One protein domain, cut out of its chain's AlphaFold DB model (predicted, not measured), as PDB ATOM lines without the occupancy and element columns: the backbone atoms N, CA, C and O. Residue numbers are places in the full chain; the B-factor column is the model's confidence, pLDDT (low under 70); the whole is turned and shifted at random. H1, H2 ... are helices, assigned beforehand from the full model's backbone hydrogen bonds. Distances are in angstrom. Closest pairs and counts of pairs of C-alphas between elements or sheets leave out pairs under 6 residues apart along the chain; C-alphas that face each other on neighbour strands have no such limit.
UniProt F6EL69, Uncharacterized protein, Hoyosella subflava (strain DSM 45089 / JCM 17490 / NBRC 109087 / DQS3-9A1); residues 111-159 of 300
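AT A GLANCE: This is residues 111 to 159 of the 300 residues of an uncharacterized protein of Hoyosella subflava (strain DSM 45089 / JCM 17490 / NBRC 109087 / DQS3-9A1) (UniProt F6EL69). What is the shape? There is little regular structure: a looped stretch, residues 125 to 152, makes the middle, with H1 toward one end and the small H2 toward the other. Within it, residues 127 to 128 pair parallel with 147 to 148. What is it made of? The printed part has 49 residues, 12 in named elements: H1, then H2, no named strand, class all helix. It is elongated, 35 by 23 by 14 A, and only just compact, close to loose, with radius of gyration of the C-alphas 11.6 A.

HOW THE PARTS SIT: How do the helices stand? H1, residues 117 to 124, and H2, residues 153 to 156, are apart. What of their backbones? In H1 every O i to N i+4 pair is within hydrogen-bond range; H2 is too short for one.

IN THESE COORDINATES: Where is H1? It runs 10.2 A from C-alpha 117 at (116.573, 137.799, 119.906). Where is H2? It ends at C-alpha 156 at (135.057, 140.543, 136.346), after 4.9 A.

THE WHOLE: How large is it? The farthest C-alphas, Ser 112 and Ala 159, are 36.0 A apart. Is it unbroken? The printed part has no cut; the H1 to H2 link, 28 residues, is long. Where is confidence low? Residue 158 is under 70.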
ATOM      1  N   GLY A 111     117.787 131.482 111.288       86.38
ATOM      2  CA  GLY A 111     117.175 131.084 110.016       86.38
ATOM      3  C   GLY A 111     115.711 131.505 109.846       86.38
ATOM      4  O   GLY A 111     115.047 131.031 108.923       86.38
ATOM      5  N   SER A 112     115.204 132.411 110.684       85.25
ATOM      6  CA  SER A 112     113.818 132.879 110.644       85.25
ATOM      7  C   SER A 112     113.709 134.370 110.942       85.25
ATOM      8  O   SER A 112     114.313 134.885 111.879       85.25
ATOM      9  N   LYS A 113     112.859 135.072 110.183       83.19
ATOM     10  CA  LYS A 113     112.443 136.448 110.497       83.19
ATOM     11  C   LYS A 113     111.640 136.544 111.793       83.19
ATOM     12  O   LYS A 113     111.660 137.575 112.453       83.19
ATOM     13  N   SER A 114     110.977 135.454 112.168       87.44
ATOM     14  CA  SER A 114     110.217 135.350 113.409       87.44
ATOM     15  C   SER A 114     111.086 134.882 114.590       87.44
ATOM     16  O   SER A 114     110.564 134.551 115.653       87.44
ATOM     17  N   ALA A 115     112.414 134.842 114.436       89.25
ATOM     18  CA  ALA A 115     113.313 134.501 115.532       89.25
ATOM     19  C   ALA A 115     113.148 135.477 116.709       89.25
ATOM     20  O   ALA A 115     112.899 136.671 116.510       89.25
ATOM     21  N   CYS A 116     113.280 134.953 117.923       90.31
ATOM     22  CA  CYS A 116     113.406 135.748 119.138       90.31
ATOM     23  C   CYS A 116     114.887 136.079 119.350       90.31
ATOM     24  O   CYS A 116     115.735 135.190 119.226       90.31
ATOM     25  N   ARG A 117     115.198 137.346 119.649       91.00
ATOM     26  CA  ARG A 117     116.573 137.799 119.906       91.00
ATOM     27  C   ARG A 117     117.185 137.046 121.084       91.00
ATOM     28  O   ARG A 117     118.256 136.478 120.918       91.00
ATOM     29  N   GLU A 118     116.485 137.010 122.215       91.75
ATOM     30  CA  GLU A 118     116.981 136.383 123.445       91.75
ATOM     31  C   GLU A 118     117.163 134.874 123.272       91.75
ATOM     32  O   GLU A 118     118.267 134.388 123.460       91.75
ATOM     33  N   CYS A 119     116.175 134.152 122.723       92.06
ATOM     34  CA  CYS A 119     116.355 132.721 122.430       92.06
ATOM     35  C   CYS A 119     117.543 132.458 121.484       92.06
ATOM     36  O   CYS A 119     118.194 131.424 121.570       92.06
ATOM     37  N   THR A 120     117.828 133.388 120.560       92.69
ATOM     38  CA  THR A 120     119.000 133.267 119.679       92.69
ATOM     39  C   THR A 120     120.303 133.476 120.449       92.69
ATOM     40  O   THR A 120     121.291 132.826 120.127       92.69
ATOM     41  N   LEU A 121     120.340 134.370 121.439       92.50
ATOM     42  CA  LEU A 121     121.504 134.524 122.315       92.50
ATOM     43  C   LEU A 121     121.702 133.279 123.180       92.50
ATOM     44  O   LEU A 121     122.815 132.764 123.237       92.50
ATOM     45  N   ASP A 122     120.632 132.755 123.774       90.44
ATOM     46  CA  ASP A 122     120.690 131.568 124.632       90.44
ATOM     47  C   ASP A 122     121.322 130.366 123.911       90.44
ATOM     48  O   ASP A 122     122.139 129.635 124.481       90.44
ATOM     49  N   GLU A 123     120.967 130.185 122.637       91.88
ATOM     50  CA  GLU A 123     121.418 129.055 121.823       91.88
ATOM     51  C   GLU A 123     122.740 129.326 121.081       91.88
ATOM     52  O   GLU A 123     123.598 128.446 121.011       91.88
ATOM     53  N   PHE A 124     122.927 130.530 120.528       94.44
ATOM     54  CA  PHE A 124     123.976 130.814 119.535       94.44
ATOM     55  C   PHE A 124     124.976 131.905 119.935       94.44
ATOM     56  O   PHE A 124     125.816 132.278 119.108       94.44
ATOM     57  N   ALA A 125     124.903 132.464 121.146       94.56
ATOM     58  CA  ALA A 125     125.896 133.435 121.595       94.56
ATOM     59  C   ALA A 125     127.290 132.810 121.746       94.56
ATOM     60  O   ALA A 125     127.448 131.661 122.169       94.56
ATOM     61  N   ALA A 126     128.315 133.617 121.466       95.19
ATOM     62  CA  ALA A 126     129.682 133.309 121.861       95.19
ATOM     63  C   ALA A 126     129.765 133.117 123.384       95.19
ATOM     64  O   ALA A 126     129.075 133.813 124.128       95.19
ATOM     65  N   ARG A 127     130.625 132.213 123.862       94.94
ATOM     66  CA  ARG A 127     130.789 131.942 125.301       94.94
ATOM     67  C   ARG A 127     132.158 132.363 125.810       94.94
ATOM     68  O   ARG A 127     133.160 132.222 125.112       94.94
ATOM     69  N   TYR A 128     132.213 132.857 127.040       94.25
ATOM     70  CA  TYR A 128     133.472 133.219 127.689       94.25
ATOM     71  C   TYR A 128     134.228 131.969 128.142       94.25
ATOM     72  O   TYR A 128     133.664 131.096 128.798       94.25
ATOM     73  N   SER A 129     135.511 131.858 127.805       94.12
ATOM     74  CA  SER A 129     136.284 130.628 128.002       94.12
ATOM     75  C   SER A 129     136.572 130.292 129.467       94.12
ATOM     76  O   SER A 129     136.840 129.132 129.770       94.12
ATOM     77  N   LYS A 130     136.531 131.278 130.377       91.62
ATOM     78  CA  LYS A 130     136.806 131.065 131.807       91.62
ATOM     79  C   LYS A 130     135.561 130.804 132.654       91.62
ATOM     80  O   LYS A 130     135.677 130.095 133.644       91.62
ATOM     81  N   CYS A 131     134.392 131.331 132.277       91.06
ATOM     82  CA  CYS A 131     133.141 131.145 133.032       91.06
ATOM     83  C   CYS A 131     132.025 130.421 132.262       91.06
ATOM     84  O   CYS A 131     131.032 130.029 132.859       91.06
ATOM     85  N   GLY A 132     132.147 130.239 130.946       91.12
ATOM     86  CA  GLY A 132     131.145 129.562 130.116       91.12
ATOM     87  C   GLY A 132     129.855 130.353 129.870       91.12
ATOM     88  O   GLY A 132     128.997 129.883 129.114       91.12
ATOM     89  N   HIS A 133     129.711 131.544 130.462       91.19
ATOM     90  CA  HIS A 133     128.550 132.409 130.267       91.19
ATOM     91  C   HIS A 133     128.436 132.887 128.809       91.19
ATOM     92  O   HIS A 133     129.465 133.136 128.166       91.19
ATOM     93  N   PRO A 134     127.209 133.005 128.268       92.31
ATOM     94  CA  PRO A 134     126.980 133.552 126.938       92.31
ATOM     95  C   PRO A 134     127.219 135.068 126.922       92.31
ATOM     96  O   PRO A 134     126.863 135.782 127.858       92.31
ATOM     97  N   SER A 135     127.801 135.570 125.839       91.50
ATOM     98  CA  SER A 135     127.883 137.003 125.579       91.50
ATOM     99  C   SER A 135     126.507 137.566 125.245       91.50
ATOM    100  O   SER A 135     125.748 136.972 124.482       91.50
ATOM    101  N   ARG A 136     126.203 138.755 125.774       90.38
ATOM    102  CA  ARG A 136     124.992 139.508 125.410       90.38
ATOM    103  C   ARG A 136     125.155 140.311 124.114       90.38
ATOM    104  O   ARG A 136     124.183 140.905 123.631       90.38
ATOM    105  N   ASP A 137     126.360 140.326 123.535       90.31
ATOM    106  CA  ASP A 137     126.627 140.978 122.258       90.31
ATOM    107  C   ASP A 137     126.054 140.154 121.098       90.31
ATOM    108  O   ASP A 137     126.605 139.146 120.651       90.31
ATOM    109  N   ILE A 138     124.932 140.639 120.568       89.06
ATOM    110  CA  ILE A 138     124.221 140.021 119.448       89.06
ATOM    111  C   ILE A 138     125.048 139.981 118.160       89.06
ATOM    112  O   ILE A 138     124.719 139.218 117.255       89.06
ATOM    113  N   SER A 139     126.091 140.804 118.037       90.31
ATOM    114  CA  SER A 139     126.986 140.774 116.879       90.31
ATOM    115  C   SER A 139     127.862 139.517 116.849       90.31
ATOM    116  O   SER A 139     128.327 139.126 115.779       90.31
ATOM    117  N   LEU A 140     128.009 138.843 117.995       92.25
ATOM    118  CA  LEU A 140     128.846 137.657 118.172       92.25
ATOM    119  C   LEU A 140     128.073 136.335 118.064       92.25
ATOM    120  O   LEU A 140     128.643 135.274 118.315       92.25
ATOM    121  N   VAL A 141     126.790 136.369 117.683       92.75
ATOM    122  CA  VAL A 141     126.008 135.143 117.468       92.75
ATOM    123  C   VAL A 141     126.445 134.409 116.204       92.75
ATOM    124  O   VAL A 141     126.601 135.004 115.134       92.75
ATOM    125  N   SER A 142     126.598 133.091 116.308       92.75
ATOM    126  CA  SER A 142     127.041 132.234 115.208       92.75
ATOM    127  C   SER A 142     126.458 130.828 115.326       92.75
ATOM    128  O   SER A 142     126.239 130.318 116.417       92.75
ATOM    129  N   ARG A 143     126.238 130.159 114.184       89.50
ATOM    130  CA  ARG A 143     125.849 128.735 114.170       89.50
ATOM    131  C   ARG A 143     126.980 127.803 114.598       89.50
ATOM    132  O   ARG A 143     126.726 126.650 114.921       89.50
ATOM    133  N   GLN A 144     128.219 128.277 114.518       88.12
ATOM    134  CA  GLN A 144     129.375 127.561 115.034       88.12
ATOM    135  C   GLN A 144     129.734 128.135 116.404       88.12
ATOM    136  O   GLN A 144     129.794 129.362 116.513       88.12
ATOM    137  N   PRO A 145     130.005 127.291 117.414       77.88
ATOM    138  CA  PRO A 145     130.418 127.758 118.729       77.88
ATOM    139  C   PRO A 145     131.670 128.634 118.636       77.88
ATOM    140  O   PRO A 145     132.704 128.205 118.122       77.88
ATOM    141  N   THR A 146     131.572 129.857 119.140       92.00
ATOM    142  CA  THR A 146     132.683 130.805 119.241       92.00
ATOM    143  C   THR A 146     133.006 131.068 120.706       92.00
ATOM    144  O   THR A 146     132.128 131.043 121.573       92.00
ATOM    145  N   TRP A 147     134.285 131.315 120.985       93.94
ATOM    146  CA  TRP A 147     134.783 131.536 122.338       93.94
ATOM    147  C   TRP A 147     135.419 132.915 122.462       93.94
ATOM    148  O   TRP A 147     136.261 133.291 121.647       93.94
ATOM    149  N   ILE A 148     135.037 133.642 123.507       93.75
ATOM    150  CA  ILE A 148     135.682 134.884 123.932       93.75
ATOM    151  C   ILE A 148     136.685 134.512 125.019       93.75
ATOM    152  O   ILE A 148     136.342 133.827 125.983       93.75
ATOM    153  N   VAL A 149     137.941 134.921 124.869       92.88
ATOM    154  CA  VAL A 149     138.974 134.603 125.859       92.88
ATOM    155  C   VAL A 149     138.743 135.433 127.122       92.88
ATOM    156  O   VAL A 149     138.732 136.655 127.047       92.88
ATOM    157  N   GLY A 150     138.607 134.774 128.279       90.88
ATOM    158  CA  GLY A 150     138.503 135.442 129.583       90.88
ATOM    159  C   GLY A 150     137.177 135.202 130.307       90.88
ATOM    160  O   GLY A 150     136.475 134.227 130.030       90.88
ATOM    161  N   PHE A 151     136.889 136.076 131.271       88.94
ATOM    162  CA  PHE A 151     135.636 136.147 132.031       88.94
ATOM    163  C   PHE A 151     134.687 137.178 131.398       88.94
ATOM    164  O   PHE A 151     135.149 138.089 130.715       88.94
ATOM    165  N   CYS A 152     133.377 137.036 131.617       87.56
ATOM    166  CA  CYS A 152     132.406 138.082 131.279       87.56
ATOM    167  C   CYS A 152     132.476 139.255 132.269       87.56
ATOM    168  O   CYS A 152     132.978 139.082 133.380       87.56
ATOM    169  N   ASP A 153     131.915 140.411 131.899       81.81
ATOM    170  CA  ASP A 153     131.918 141.624 132.734       81.81
ATOM    171  C   ASP A 153     131.306 141.389 134.122       81.81
ATOM    172  O   ASP A 153     131.880 141.807 135.117       81.81
ATOM    173  N   GLU A 154     130.202 140.639 134.211       79.50
ATOM    174  CA  GLU A 154     129.565 140.284 135.493       79.50
ATOM    175  C   GLU A 154     130.481 139.430 136.393       79.50
ATOM    176  O   GLU A 154     130.417 139.522 137.614       79.50
ATOM    177  N   CYS A 155     131.352 138.598 135.810       80.94
ATOM    178  CA  CYS A 155     132.336 137.820 136.570       80.94
ATOM    179  C   CYS A 155     133.608 138.619 136.888       80.94
ATOM    180  O   CYS A 155     134.296 138.287 137.850       80.94
ATOM    181  N   LEU A 156     133.949 139.622 136.075       78.69
ATOM    182  CA  LEU A 156     135.057 140.543 136.346       78.69
ATOM    183  C   LEU A 156     134.686 141.574 137.419       78.69
ATOM    184  O   LEU A 156     135.549 141.995 138.185       78.69
ATOM    185  N   HIS A 157     133.407 141.940 137.490       74.31
ATOM    186  CA  HIS A 157     132.847 142.916 138.417       74.31
ATOM    187  C   HIS A 157     131.597 142.320 139.083       74.31
ATOM    188  O   HIS A 157     130.475 142.644 138.682       74.31
ATOM    189  N   PRO A 158     131.766 141.408 140.060       68.12
ATOM    190  CA  PRO A 158     130.628 140.847 140.773       68.12
ATOM    191  C   PRO A 158     129.833 141.958 141.469       68.12
ATOM    192  O   PRO A 158     130.387 142.987 141.859       68.12
ATOM    193  N   ALA A 159     128.524 141.744 141.626       78.31
ATOM    194  CA  ALA A 159     127.679 142.661 142.382       78.31
ATOM    195  C   ALA A 159     128.246 142.859 143.804       78.31
ATOM    196  O   ALA A 159     128.709 141.872 144.391       78.31
TER     197      ALA A 159